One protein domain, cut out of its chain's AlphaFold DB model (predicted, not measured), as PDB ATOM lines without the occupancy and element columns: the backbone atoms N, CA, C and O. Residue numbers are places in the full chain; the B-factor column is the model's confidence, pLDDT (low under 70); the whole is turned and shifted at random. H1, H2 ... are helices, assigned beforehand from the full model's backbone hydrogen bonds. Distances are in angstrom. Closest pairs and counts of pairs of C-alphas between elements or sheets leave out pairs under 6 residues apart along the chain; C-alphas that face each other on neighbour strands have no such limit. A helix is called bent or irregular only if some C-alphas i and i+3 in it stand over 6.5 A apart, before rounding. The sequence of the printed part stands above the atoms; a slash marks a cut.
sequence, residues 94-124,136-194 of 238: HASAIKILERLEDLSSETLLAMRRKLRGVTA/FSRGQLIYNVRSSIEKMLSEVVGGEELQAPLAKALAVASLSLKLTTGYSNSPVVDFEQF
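This is residues 94 to 124 and 136 to 194 of the 238 residues of an uncharacterized protein of Hevea brasiliensis (UniProt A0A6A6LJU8). Four helices make a small, rounded cluster, their centres set like the corners of a four-sided ring in the order H1, H3, H2, H4; H2 lies side by side with both H3 and H4, while short H1 crosses H4 at the corner of the ring between H3 and H4. After H4, residues 181 to 194 fold back past it toward the end where H4 begins. The printed part has 90 residues, with four named helices, H1 to H4 in order along the chain, and no named strand; the class is all helix. It is compact, with a radius of gyration of the C-alphas of 12.5 A, and spans 34 by 31 by 27 A.

H1, residues 94 to 101, begins at C-alpha 94 at (-13.829, -4.758, -23.987). H2 holds residues 109 to 119 and measures 15.1 A from first to last C-alpha. H3, residues 138 to 155, is the longest helix at 18 residues and 26.1 A, and begins at C-alpha 138 at (-33.953, -4.476, -37.947). H4, residues 164 to 180, measures 24.8 A and ends at C-alpha 180 at (-34.542, 2.992, -21.194). No helix is bent or irregular.

H1 touches H4, and H4 touches H1 with residues 170 to 174 alone; the closest C-alphas are those of Ala 97 and Leu 170, 6.8 A apart. Their lines stand at a steep tilt of 55 degrees, the same way. H1 and H3 are close but not clearly touching, with the C-alphas of Leu 101 and Arg 146 closest at 6.4 A, at a shallow tilt of 10 degrees, opposite ways. H1 and H2 are apart. H2 touches H3 at a shallow tilt of 29 degrees, the same way, the closest C-alphas being those of Arg 116 and Val 145 at 5.7 A. H2 also touches H4 at a shallow tilt of 20 degrees, opposite ways, where the C-alphas of Met 115 and Ala 169 come to 4.4 A. H3 and H4 are close but not clearly touching, with the C-alphas of Ile 149 and Leu 166 closest at 6.8 A, at a steep tilt of 47 degrees. The packing of the helices is mostly aligned, but only just: 2 of 3 touching pairs are at a shallow tilt. In H1, H2, H3 and H4 every O i to N i+4 pair is within hydrogen-bond range.

The two C-alphas farthest apart are those of Ser 137 and Gly 159, at 35.4 A. Residues 125 to 135 are not printed, and C-alphas 124 and 136 are 20.4 A apart across this cut, which falls in the link from H2 to H3. The links from H1 to H2 and from H3 to H4 are short. The mean pLDDT of the printed part is 78.6; it is under 70 at residues 122 to 124, 157 to 160, 179 to 190 and 192 to 194.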
ATOM      1  N   HIS A  94     -13.457  -3.479 -23.395       77.38
ATOM      2  CA  HIS A  94     -13.829  -4.758 -23.987       77.38
ATOM      3  C   HIS A  94     -14.975  -5.488 -23.254       77.38
ATOM      4  O   HIS A  94     -15.980  -5.820 -23.876       77.38
ATOM      5  N   ALA A  95     -14.883  -5.719 -21.939       80.56
ATOM      6  CA  ALA A  95     -15.958  -6.359 -21.166       80.56
ATOM      7  C   ALA A  95     -17.263  -5.548 -21.215       80.56
ATOM      8  O   ALA A  95     -18.362  -6.097 -21.265       80.56
ATOM      9  N   SER A  96     -17.139  -4.225 -21.237       80.75
ATOM     10  CA  SER A  96     -18.275  -3.311 -21.348       80.75
ATOM     11  C   SER A  96     -18.882  -3.310 -22.757       80.75
ATOM     12  O   SER A  96     -20.102  -3.247 -22.898       80.75
ATOM     13  N   ALA A  97     -18.056  -3.443 -23.798       84.06
ATOM     14  CA  ALA A  97     -18.507  -3.614 -25.176       84.06
ATOM     15  C   ALA A  97     -19.278  -4.930 -25.358       84.06
ATOM     16  O   ALA A  97     -20.332  -4.928 -25.989       84.06
ATOM     17  N   ILE A  98     -18.818  -6.026 -24.739       85.56
ATOM     18  CA  ILE A  98     -19.535  -7.314 -24.738       85.56
ATOM     19  C   ILE A  98     -20.937  -7.161 -24.136       85.56
ATOM     20  O   ILE A  98     -21.913  -7.577 -24.751       85.56
ATOM     21  N   LYS A  99     -21.070  -6.472 -22.995       87.88
ATOM     22  CA  LYS A  99     -22.387  -6.208 -22.384       87.88
ATOM     23  C   LYS A  99     -23.325  -5.408 -23.294       87.88
ATOM     24  O   LYS A  99     -24.538  -5.573 -23.217       87.88
ATOM     25  N   ILE A 100     -22.791  -4.522 -24.136       85.75
ATOM     26  CA  ILE A 100     -23.590  -3.811 -25.145       85.75
ATOM     27  C   ILE A 100     -23.993  -4.758 -26.281       85.75
ATOM     28  O   ILE A 100     -25.129  -4.683 -26.745       85.75
ATOM     29  N   LEU A 101     -23.105  -5.661 -26.714       87.88
ATOM     30  CA  LEU A 101     -23.395  -6.639 -27.773       87.88
ATOM     31  C   LEU A 101     -24.548  -7.582 -27.412       87.88
ATOM     32  O   LEU A 101     -25.370  -7.895 -28.277       87.88
ATOM     33  N   GLU A 102     -24.619  -7.984 -26.143       89.12
ATOM     34  CA  GLU A 102     -25.700  -8.799 -25.571       89.12
ATOM     35  C   GLU A 102     -27.053  -8.071 -25.537       89.12
ATOM     36  O   GLU A 102     -28.089  -8.708 -25.370       89.12
ATOM     37  N   ARG A 103     -27.051  -6.740 -25.684       88.06
ATOM     38  CA  ARG A 103     -28.232  -5.876 -25.544       88.06
ATOM     39  C   ARG A 103     -28.574  -5.100 -26.810       88.06
ATOM     40  O   ARG A 103     -29.373  -4.167 -26.756       88.06
ATOM     41  N   LEU A 104     -28.003  -5.450 -27.964       87.25
ATOM     42  CA  LEU A 104     -28.322  -4.771 -29.228       87.25
ATOM     43  C   LEU A 104     -29.807  -4.899 -29.590       87.25
ATOM     44  O   LEU A 104     -30.386  -3.996 -30.195       87.25
ATOM     45  N   GLU A 105     -30.428  -6.005 -29.197       88.25
ATOM     46  CA  GLU A 105     -31.843  -6.297 -29.368       88.25
ATOM     47  C   GLU A 105     -32.745  -5.363 -28.545       88.25
ATOM     48  O   GLU A 105     -33.887  -5.137 -28.951       88.25
ATOM     49  N   ASP A 106     -32.232  -4.771 -27.458       84.56
ATOM     50  CA  ASP A 106     -32.941  -3.784 -26.630       84.56
ATOM     51  C   ASP A 106     -32.911  -2.378 -27.256       84.56
ATOM     52  O   ASP A 106     -33.717  -1.512 -26.908       84.56
ATOM     53  N   LEU A 107     -31.975  -2.118 -28.176       81.94
ATOM     54  CA  LEU A 107     -31.766  -0.792 -28.760       81.94
ATOM     55  C   LEU A 107     -32.787  -0.482 -29.856       81.94
ATOM     56  O   LEU A 107     -33.216  -1.356 -30.615       81.94
ATOM     57  N   SER A 108     -33.152   0.792 -30.002       80.81
ATOM     58  CA  SER A 108     -34.026   1.219 -31.096       80.81
ATOM     59  C   SER A 108     -33.303   1.140 -32.450       80.81
ATOM     60  O   SER A 108     -32.071   1.110 -32.526       80.81
ATOM     61  N   SER A 109     -34.060   1.086 -33.550       80.06
ATOM     62  CA  SER A 109     -33.472   1.055 -34.898       80.06
ATOM     63  C   SER A 109     -32.661   2.324 -35.190       80.06
ATOM     64  O   SER A 109     -31.627   2.263 -35.852       80.06
ATOM     65  N   GLU A 110     -33.092   3.458 -34.643       78.44
ATOM     66  CA  GLU A 110     -32.422   4.755 -34.719       78.44
ATOM     67  C   GLU A 110     -31.065   4.713 -34.007       78.44
ATOM     68  O   GLU A 110     -30.061   5.136 -34.584       78.44
ATOM     69  N   THR A 111     -31.008   4.129 -32.804       82.75
ATOM     70  CA  THR A 111     -29.746   3.904 -32.085       82.75
ATOM     71  C   THR A 111     -28.803   3.017 -32.897       82.75
ATOM     72  O   THR A 111     -27.635   3.362 -33.072       82.75
ATOM     73  N   LEU A 112     -29.294   1.906 -33.457       85.50
ATOM     74  CA  LEU A 112     -28.476   0.993 -34.268       85.50
ATOM     75  C   LEU A 112     -27.938   1.666 -35.544       85.50
ATOM     76  O   LEU A 112     -26.792   1.437 -35.940       85.50
ATOM     77  N   LEU A 113     -28.732   2.528 -36.184       82.69
ATOM     78  CA  LEU A 113     -28.279   3.335 -37.318       82.69
ATOM     79  C   LEU A 113     -27.192   4.333 -36.920       82.69
ATOM     80  O   LEU A 113     -26.199   4.456 -37.640       82.69
ATOM     81  N   ALA A 114     -27.367   5.021 -35.791       82.50
ATOM     82  CA  ALA A 114     -26.381   5.960 -35.269       82.50
ATOM     83  C   ALA A 114     -25.059   5.248 -34.962       82.50
ATOM     84  O   ALA A 114     -24.007   5.670 -35.447       82.50
ATOM     85  N   MET A 115     -25.114   4.103 -34.275       88.75
ATOM     86  CA  MET A 115     -23.945   3.252 -34.041       88.75
ATOM     87  C   MET A 115     -23.262   2.870 -35.353       88.75
ATOM     88  O   MET A 115     -22.061   3.064 -35.502       88.75
ATOM     89  N   ARG A 116     -24.018   2.392 -36.347       86.44
ATOM     90  CA  ARG A 116     -23.459   2.017 -37.650       86.44
ATOM     91  C   ARG A 116     -22.784   3.189 -38.366       86.44
ATOM     92  O   ARG A 116     -21.739   2.994 -38.984       86.44
ATOM     93  N   ARG A 117     -23.358   4.397 -38.308       83.31
ATOM     94  CA  ARG A 117     -22.728   5.606 -38.867       83.31
ATOM     95  C   ARG A 117     -21.392   5.893 -38.184       83.31
ATOM     96  O   ARG A 117     -20.402   6.102 -38.885       83.31
ATOM     97  N   LYS A 118     -21.361   5.841 -36.847       85.19
ATOM     98  CA  LYS A 118     -20.147   6.047 -36.044       85.19
ATOM     99  C   LYS A 118     -19.080   4.997 -36.341       85.19
ATOM    100  O   LYS A 118     -17.955   5.383 -36.619       85.19
ATOM    101  N   LEU A 119     -19.444   3.715 -36.407       87.38
ATOM    102  CA  LEU A 119     -18.530   2.609 -36.737       87.38
ATOM    103  C   LEU A 119     -17.898   2.755 -38.127       87.38
ATOM    104  O   LEU A 119     -16.745   2.393 -38.321       87.38
ATOM    105  N   ARG A 120     -18.622   3.324 -39.098       84.69
ATOM    106  CA  ARG A 120     -18.070   3.617 -40.432       84.69
ATOM    107  C   ARG A 120     -17.154   4.846 -40.465       84.69
ATOM    108  O   ARG A 120     -16.644   5.166 -41.535       84.69
ATOM    109  N   GLY A 121     -17.007   5.569 -39.355       76.94
ATOM    110  CA  GLY A 121     -16.260   6.826 -39.304       76.94
ATOM    111  C   GLY A 121     -16.868   7.929 -40.176       76.94
ATOM    112  O   GLY A 121     -16.166   8.868 -40.534       76.94
ATOM    113  N   VAL A 122     -18.152   7.821 -40.549       68.12
ATOM    114  CA  VAL A 122     -18.801   8.819 -41.411       68.12
ATOM    115  C   VAL A 122     -19.011  10.091 -40.601       68.12
ATOM    116  O   VAL A 122     -19.879  10.163 -39.728       68.12
ATOM    117  N   THR A 123     -18.202  11.098 -40.899       56.34
ATOM    118  CA  THR A 123     -18.356  12.458 -40.401       56.34
ATOM    119  C   THR A 123     -19.437  13.168 -41.216       56.34
ATOM    120  O   THR A 123     -19.448  13.114 -42.440       56.34
ATOM    121  N   ALA A 124     -20.363  13.834 -40.527       52.41
ATOM    122  CA  ALA A 124     -21.315  14.782 -41.113       52.41
ATOM    123  C   ALA A 124     -22.425  14.206 -42.020       52.41
ATOM    124  O   ALA A 124     -22.509  14.497 -43.209       52.41
ATOM    125  N   PHE A 136     -32.670  -1.050 -44.585       77.06
ATOM    126  CA  PHE A 136     -32.272  -2.176 -43.746       77.06
ATOM    127  C   PHE A 136     -33.434  -2.647 -42.875       77.06
ATOM    128  O   PHE A 136     -34.076  -1.847 -42.201       77.06
ATOM    129  N   SER A 137     -33.657  -3.957 -42.824       87.62
ATOM    130  CA  SER A 137     -34.463  -4.560 -41.761       87.62
ATOM    131  C   SER A 137     -33.748  -4.445 -40.409       87.62
ATOM    132  O   SER A 137     -32.518  -4.346 -40.340       87.62
ATOM    133  N   ARG A 138     -34.508  -4.507 -39.311       86.75
ATOM    134  CA  ARG A 138     -33.953  -4.476 -37.947       86.75
ATOM    135  C   ARG A 138     -32.904  -5.572 -37.722       86.75
ATOM    136  O   ARG A 138     -31.832  -5.282 -37.204       86.75
ATOM    137  N   GLY A 139     -33.173  -6.801 -38.172       89.50
ATOM    138  CA  GLY A 139     -32.224  -7.915 -38.064       89.50
ATOM    139  C   GLY A 139     -30.916  -7.654 -38.815       89.50
ATOM    140  O   GLY A 139     -29.836  -7.898 -38.283       89.50
ATOM    141  N   GLN A 140     -30.993  -7.060 -40.011       90.50
ATOM    142  CA  GLN A 140     -29.799  -6.645 -40.755       90.50
ATOM    143  C   GLN A 140     -29.020  -5.540 -40.031       90.50
ATOM    144  O   GLN A 140     -27.794  -5.535 -40.091       90.50
ATOM    145  N   LEU A 141     -29.687  -4.595 -39.358       86.50
ATOM    146  CA  LEU A 141     -28.996  -3.566 -38.572       86.50
ATOM    147  C   LEU A 141     -28.224  -4.179 -37.403       86.50
ATOM    148  O   LEU A 141     -27.039  -3.886 -37.260       86.50
ATOM    149  N   ILE A 142     -28.863  -5.062 -36.633       90.56
ATOM    150  CA  ILE A 142     -28.231  -5.755 -35.501       90.56
ATOM    151  C   ILE A 142     -27.021  -6.556 -35.982       90.56
ATOM    152  O   ILE A 142     -25.928  -6.382 -35.450       90.56
ATOM    153  N   TYR A 143     -27.189  -7.360 -37.037       92.62
ATOM    154  CA  TYR A 143     -26.102  -8.153 -37.610       92.62
ATOM    155  C   TYR A 143     -24.914  -7.283 -38.045       92.62
ATOM    156  O   TYR A 143     -23.774  -7.556 -37.676       92.62
ATOM    157  N   ASN A 144     -25.173  -6.201 -38.786       91.50
ATOM    158  CA  ASN A 144     -24.116  -5.316 -39.281       91.50
ATOM    159  C   ASN A 144     -23.363  -4.614 -38.144       91.50
ATOM    160  O   ASN A 144     -22.137  -4.504 -38.201       91.50
ATOM    161  N   VAL A 145     -24.088  -4.123 -37.133       91.81
ATOM    162  CA  VAL A 145     -23.493  -3.462 -35.964       91.81
ATOM    163  C   VAL A 145     -22.666  -4.462 -35.157       91.81
ATOM    164  O   VAL A 145     -21.501  -4.180 -34.891       91.81
ATOM    165  N   ARG A 146     -23.222  -5.641 -34.841       95.06
ATOM    166  CA  ARG A 146     -22.529  -6.715 -34.109       95.06
ATOM    167  C   ARG A 146     -21.242  -7.126 -34.815       95.06
ATOM    168  O   ARG A 146     -20.174  -7.033 -34.223       95.06
ATOM    169  N   SER A 147     -21.336  -7.461 -36.101       92.44
ATOM    170  CA  SER A 147     -20.189  -7.891 -36.905       92.44
ATOM    171  C   SER A 147     -19.092  -6.821 -36.980       92.44
ATOM    172  O   SER A 147     -17.909  -7.140 -36.897       92.44
ATOM    173  N   SER A 148     -19.468  -5.541 -37.090       91.44
ATOM    174  CA  SER A 148     -18.497  -4.439 -37.125       91.44
ATOM    175  C   SER A 148     -17.790  -4.256 -35.780       91.44
ATOM    176  O   SER A 148     -16.576  -4.081 -35.755       91.44
ATOM    177  N   ILE A 149     -18.526  -4.322 -34.667       90.25
ATOM    178  CA  ILE A 149     -17.948  -4.214 -33.320       90.25
ATOM    179  C   ILE A 149     -17.026  -5.399 -33.034       90.25
ATOM    180  O   ILE A 149     -15.897  -5.180 -32.614       90.25
ATOM    181  N   GLU A 150     -17.470  -6.635 -33.277       90.69
ATOM    182  CA  GLU A 150     -16.663  -7.845 -33.058       90.69
ATOM    183  C   GLU A 150     -15.364  -7.807 -33.863       90.69
ATOM    184  O   GLU A 150     -14.293  -8.075 -33.321       90.69
ATOM    185  N   LYS A 151     -15.441  -7.389 -35.134       90.81
ATOM    186  CA  LYS A 151     -14.262  -7.194 -35.977       90.81
ATOM    187  C   LYS A 151     -13.298  -6.180 -35.358       90.81
ATOM    188  O   LYS A 151     -12.131  -6.501 -35.165       90.81
ATOM    189  N   MET A 152     -13.779  -4.989 -35.001       89.38
ATOM    190  CA  MET A 152     -12.926  -3.947 -34.418       89.38
ATOM    191  C   MET A 152     -12.356  -4.359 -33.055       89.38
ATOM    192  O   MET A 152     -11.210  -4.044 -32.769       89.38
ATOM    193  N   LEU A 153     -13.107  -5.096 -32.230       86.25
ATOM    194  CA  LEU A 153     -12.609  -5.641 -30.962       86.25
ATOM    195  C   LEU A 153     -11.518  -6.696 -31.180       86.25
ATOM    196  O   LEU A 153     -10.567  -6.734 -30.409       86.25
ATOM    197  N   SER A 154     -11.624  -7.515 -32.233       85.06
ATOM    198  CA  SER A 154     -10.591  -8.502 -32.582       85.06
ATOM    199  C   SER A 154      -9.292  -7.876 -33.104       85.06
ATOM    200  O   SER A 154      -8.237  -8.500 -33.023       85.06
ATOM    201  N   GLU A 155      -9.364  -6.647 -33.624       84.25
ATOM    202  CA  GLU A 155      -8.215  -5.876 -34.114       84.25
ATOM    203  C   GLU A 155      -7.509  -5.086 -32.999       84.25
ATOM    204  O   GLU A 155      -6.370  -4.662 -33.184       84.25
ATOM    205  N   VAL A 156      -8.154  -4.884 -31.843       78.25
ATOM    206  CA  VAL A 156      -7.544  -4.206 -30.690       78.25
ATOM    207  C   VAL A 156      -6.548  -5.155 -30.024       78.25
ATOM    208  O   VAL A 156      -6.926  -6.158 -29.415       78.25
ATOM    209  N   VAL A 157      -5.257  -4.828 -30.115       68.06
ATOM    210  CA  VAL A 157      -4.202  -5.545 -29.389       68.06
ATOM    211  C   VAL A 157      -4.392  -5.300 -27.888       68.06
ATOM    212  O   VAL A 157      -4.654  -4.180 -27.451       68.06
ATOM    213  N   GLY A 158      -4.319  -6.366 -27.085       58.84
ATOM    214  CA  GLY A 158      -4.648  -6.327 -25.659       58.84
ATOM    215  C   GLY A 158      -3.896  -5.228 -24.901       58.84
ATOM    216  O   GLY A 158      -2.689  -5.331 -24.704       58.84
ATOM    217  N   GLY A 159      -4.628  -4.204 -24.452       56.56
ATOM    218  CA  GLY A 159      -4.093  -3.068 -23.694       56.56
ATOM    219  C   GLY A 159      -4.238  -1.710 -24.384       56.56
ATOM    220  O   GLY A 159      -4.063  -0.693 -23.718       56.56
ATOM    221  N   GLU A 160      -4.593  -1.675 -25.671       62.94
ATOM    222  CA  GLU A 160      -4.819  -0.424 -26.400       62.94
ATOM    223  C   GLU A 160      -6.220   0.166 -26.156       62.94
ATOM    224  O   GLU A 160      -7.194  -0.543 -25.876       62.94
ATOM    225  N   GLU A 161      -6.310   1.496 -26.235       70.50
ATOM    226  CA  GLU A 161      -7.570   2.236 -26.165       70.50
ATOM    227  C   GLU A 161      -8.468   1.874 -27.360       70.50
ATOM    228  O   GLU A 161      -7.990   1.556 -28.451       70.50
ATOM    229  N   LEU A 162      -9.790   1.896 -27.164       77.31
ATOM    230  CA  LEU A 162     -10.713   1.615 -28.259       77.31
ATOM    231  C   LEU A 162     -10.499   2.611 -29.400       77.31
ATOM    232  O   LEU A 162     -10.415   3.818 -29.179       77.31
ATOM    233  N   GLN A 163     -10.527   2.111 -30.637       82.19
ATOM    234  CA  GLN A 163     -10.548   2.979 -31.811       82.19
ATOM    235  C   GLN A 163     -11.694   3.997 -31.681       82.19
ATOM    236  O   GLN A 163     -12.829   3.622 -31.368       82.19
ATOM    237  N   ALA A 164     -11.428   5.276 -31.963       82.56
ATOM    238  CA  ALA A 164     -12.404   6.357 -31.786       82.56
ATOM    239  C   ALA A 164     -13.796   6.079 -32.414       82.56
ATOM    240  O   ALA A 164     -14.803   6.375 -31.769       82.56
ATOM    241  N   PRO A 165     -13.918   5.464 -33.611       84.94
ATOM    242  CA  PRO A 165     -15.222   5.097 -34.173       84.94
ATOM    243  C   PRO A 165     -16.001   4.085 -33.317       84.94
ATOM    244  O   PRO A 165     -17.221   4.197 -33.178       84.94
ATOM    245  N   LEU A 166     -15.298   3.119 -32.713       87.62
ATOM    246  CA  LEU A 166     -15.878   2.110 -31.829       87.62
ATOM    247  C   LEU A 166     -16.283   2.726 -30.488       87.62
ATOM    248  O   LEU A 166     -17.412   2.524 -30.045       87.62
ATOM    249  N   ALA A 167     -15.408   3.534 -29.890       85.06
ATOM    250  CA  ALA A 167     -15.693   4.286 -28.671       85.06
ATOM    251  C   ALA A 167     -16.965   5.144 -28.812       85.06
ATOM    252  O   ALA A 167     -17.912   4.994 -28.035       85.06
ATOM    253  N   LYS A 168     -17.047   5.948 -29.881       85.00
ATOM    254  CA  LYS A 168     -18.210   6.794 -30.199       85.00
ATOM    255  C   LYS A 168     -19.493   5.979 -30.402       85.00
ATOM    256  O   LYS A 168     -20.572   6.400 -29.991       85.00
ATOM    257  N   ALA A 169     -19.409   4.810 -31.040       87.19
ATOM    258  CA  ALA A 169     -20.571   3.944 -31.235       87.19
ATOM    259  C   ALA A 169     -21.070   3.330 -29.916       87.19
ATOM    260  O   ALA A 169     -22.274   3.311 -29.661       87.19
ATOM    261  N   LEU A 170     -20.160   2.864 -29.059       87.62
ATOM    262  CA  LEU A 170     -20.511   2.308 -27.750       87.62
ATOM    263  C   LEU A 170     -21.060   3.386 -26.804       87.62
ATOM    264  O   LEU A 170     -22.006   3.112 -26.068       87.62
ATOM    265  N   ALA A 171     -20.562   4.624 -26.884       83.62
ATOM    266  CA  ALA A 171     -21.114   5.763 -26.149       83.62
ATOM    267  C   ALA A 171     -22.596   6.015 -26.499       83.62
ATOM    268  O   ALA A 171     -23.428   6.176 -25.605       83.62
ATOM    269  N   VAL A 172     -22.960   5.954 -27.785       84.00
ATOM    270  CA  VAL A 172     -24.357   6.096 -28.248       84.00
ATOM    271  C   VAL A 172     -25.263   4.994 -27.682       84.00
ATOM    272  O   VAL A 172     -26.388   5.271 -27.247       84.00
ATOM    273  N   ALA A 173     -24.779   3.750 -27.652       84.94
ATOM    274  CA  ALA A 173     -25.515   2.630 -27.068       84.94
ATOM    275  C   ALA A 173     -25.698   2.805 -25.556       84.94
ATOM    276  O   ALA A 173     -26.818   2.709 -25.058       84.94
ATOM    277  N   SER A 174     -24.620   3.134 -24.841       81.75
ATOM    278  CA  SER A 174     -24.624   3.438 -23.408       81.75
ATOM    279  C   SER A 174     -25.665   4.491 -23.037       81.75
ATOM    280  O   SER A 174     -26.459   4.286 -22.118       81.75
ATOM    281  N   LEU A 175     -25.705   5.601 -23.778       77.75
ATOM    282  CA  LEU A 175     -26.682   6.668 -23.560       77.75
ATOM    283  C   LEU A 175     -28.113   6.191 -23.826       77.75
ATOM    284  O   LEU A 175     -29.006   6.473 -23.031       77.75
ATOM    285  N   SER A 176     -28.333   5.414 -24.889       79.00
ATOM    286  CA  SER A 176     -29.661   4.862 -25.198       79.00
ATOM    287  C   SER A 176     -30.155   3.915 -24.103       79.00
ATOM    288  O   SER A 176     -31.294   4.020 -23.648       79.00
ATOM    289  N   LEU A 177     -29.288   3.030 -23.611       75.69
ATOM    290  CA  LEU A 177     -29.624   2.123 -22.517       75.69
ATOM    291  C   LEU A 177     -29.939   2.894 -21.232       75.69
ATOM    292  O   LEU A 177     -30.930   2.583 -20.575       75.69
ATOM    293  N   LYS A 178     -29.179   3.954 -20.934       75.44
ATOM    294  CA  LYS A 178     -29.412   4.836 -19.780       75.44
ATOM    295  C   LYS A 178     -30.796   5.495 -19.795       75.44
ATOM    296  O   LYS A 178     -31.379   5.698 -18.733       75.44
ATOM    297  N   LEU A 179     -31.327   5.815 -20.976       67.56
ATOM    298  CA  LEU A 179     -32.680   6.363 -21.125       67.56
ATOM    299  C   LEU A 179     -33.750   5.305 -20.829       67.56
ATOM    300  O   LEU A 179     -34.724   5.592 -20.138       67.56
ATOM    301  N   THR A 180     -33.546   4.075 -21.307       65.19
ATOM    302  CA  THR A 180     -34.542   2.992 -21.194       65.19
ATOM    303  C   THR A 180     -34.640   2.372 -19.801       65.19
ATOM    304  O   THR A 180     -35.736   2.039 -19.359       65.19
ATOM    305  N   THR A 181     -33.528   2.225 -19.075       64.06
ATOM    306  CA  THR A 181     -33.514   1.540 -17.766       64.06
ATOM    307  C   THR A 181     -33.909   2.436 -16.591       64.06
ATOM    308  O   THR A 181     -33.893   1.991 -15.446       64.06
ATOM    309  N   GLY A 182     -34.270   3.695 -16.855       55.72
ATOM    310  CA  GLY A 182     -34.453   4.707 -15.825       55.72
ATOM    311  C   GLY A 182     -33.107   5.251 -15.350       55.72
ATOM    312  O   GLY A 182     -32.127   4.532 -15.175       55.72
ATOM    313  N   TYR A 183     -33.068   6.563 -15.144       55.19
ATOM    314  CA  TYR A 183     -31.865   7.361 -14.881       55.19
ATOM    315  C   TYR A 183     -31.079   6.967 -13.601       55.19
ATOM    316  O   TYR A 183     -29.995   7.487 -13.339       55.19
ATOM    317  N   SER A 184     -31.595   6.049 -12.783       51.69
ATOM    318  CA  SER A 184     -31.052   5.695 -11.473       51.69
ATOM    319  C   SER A 184     -29.866   4.718 -11.560       51.69
ATOM    320  O   SER A 184     -30.031   3.504 -11.555       51.69
ATOM    321  N   ASN A 185     -28.654   5.281 -11.547       51.03
ATOM    322  CA  ASN A 185     -27.411   4.683 -11.029       51.03
ATOM    323  C   ASN A 185     -26.821   3.452 -11.737       51.03
ATOM    324  O   ASN A 185     -26.017   2.740 -11.133       51.03
ATOM    325  N   SER A 186     -27.122   3.208 -13.013       47.97
ATOM    326  CA  SER A 186     -26.268   2.295 -13.780       47.97
ATOM    327  C   SER A 186     -24.868   2.919 -13.903       47.97
ATOM    328  O   SER A 186     -24.780   4.073 -14.341       47.97
ATOM    329  N   PRO A 187     -23.779   2.218 -13.524       51.72
ATOM    330  CA  PRO A 187     -22.423   2.641 -13.842       51.72
ATOM    331  C   PRO A 187     -22.249   2.512 -15.355       51.72
ATOM    332  O   PRO A 187     -21.797   1.494 -15.878       51.72
ATOM    333  N   VAL A 188     -22.712   3.534 -16.069       54.31
ATOM    334  CA  VAL A 188     -22.534   3.648 -17.507       54.31
ATOM    335  C   VAL A 188     -21.056   3.884 -17.735       54.31
ATOM    336  O   VAL A 188     -20.470   4.825 -17.208       54.31
ATOM    337  N   VAL A 189     -20.453   2.970 -18.479       63.81
ATOM    338  CA  VAL A 189     -19.051   3.063 -18.859       63.81
ATOM    339  C   VAL A 189     -18.939   4.224 -19.835       63.81
ATOM    340  O   VAL A 189     -19.570   4.214 -20.897       63.81
ATOM    341  N   ASP A 190     -18.165   5.231 -19.444       66.75
ATOM    342  CA  ASP A 190     -17.838   6.367 -20.294       66.75
ATOM    343  C   ASP A 190     -16.850   5.885 -21.359       66.75
ATOM    344  O   ASP A 190     -15.639   5.862 -21.157       66.75
ATOM    345  N   PHE A 191     -17.387   5.432 -22.492       70.00
ATOM    346  CA  PHE A 191     -16.588   5.070 -23.664       70.00
ATOM    347  C   PHE A 191     -15.955   6.290 -24.338       70.00
ATOM    348  O   PHE A 191     -15.057   6.126 -25.151       70.00
ATOM    349  N   GLU A 192     -16.417   7.497 -24.006       67.56
ATOM    350  CA  GLU A 192     -15.926   8.754 -24.558       67.56
ATOM    351  C   GLU A 192     -15.812   9.802 -23.440       67.56
ATOM    352  O   GLU A 192     -16.682   9.922 -22.569       67.56
ATOM    353  N   GLN A 193     -14.695  10.534 -23.429       69.56
ATOM    354  CA  GLN A 193     -14.389  11.523 -22.398       69.56
ATOM    355  C   GLN A 193     -15.054  12.864 -22.721       69.56
ATOM    356  O   GLN A 193     -14.441  13.759 -23.292       69.56
ATOM    357  N   PHE A 194     -16.313  13.004 -22.322       65.62
ATOM    358  CA  PHE A 194     -17.029  14.278 -22.371       65.62
ATOM    359  C   PHE A 194     -16.594  15.219 -21.241       65.62
ATOM    360  O   PHE A 194     -16.273  14.767 -20.133       65.62
TER     361      PHE A 194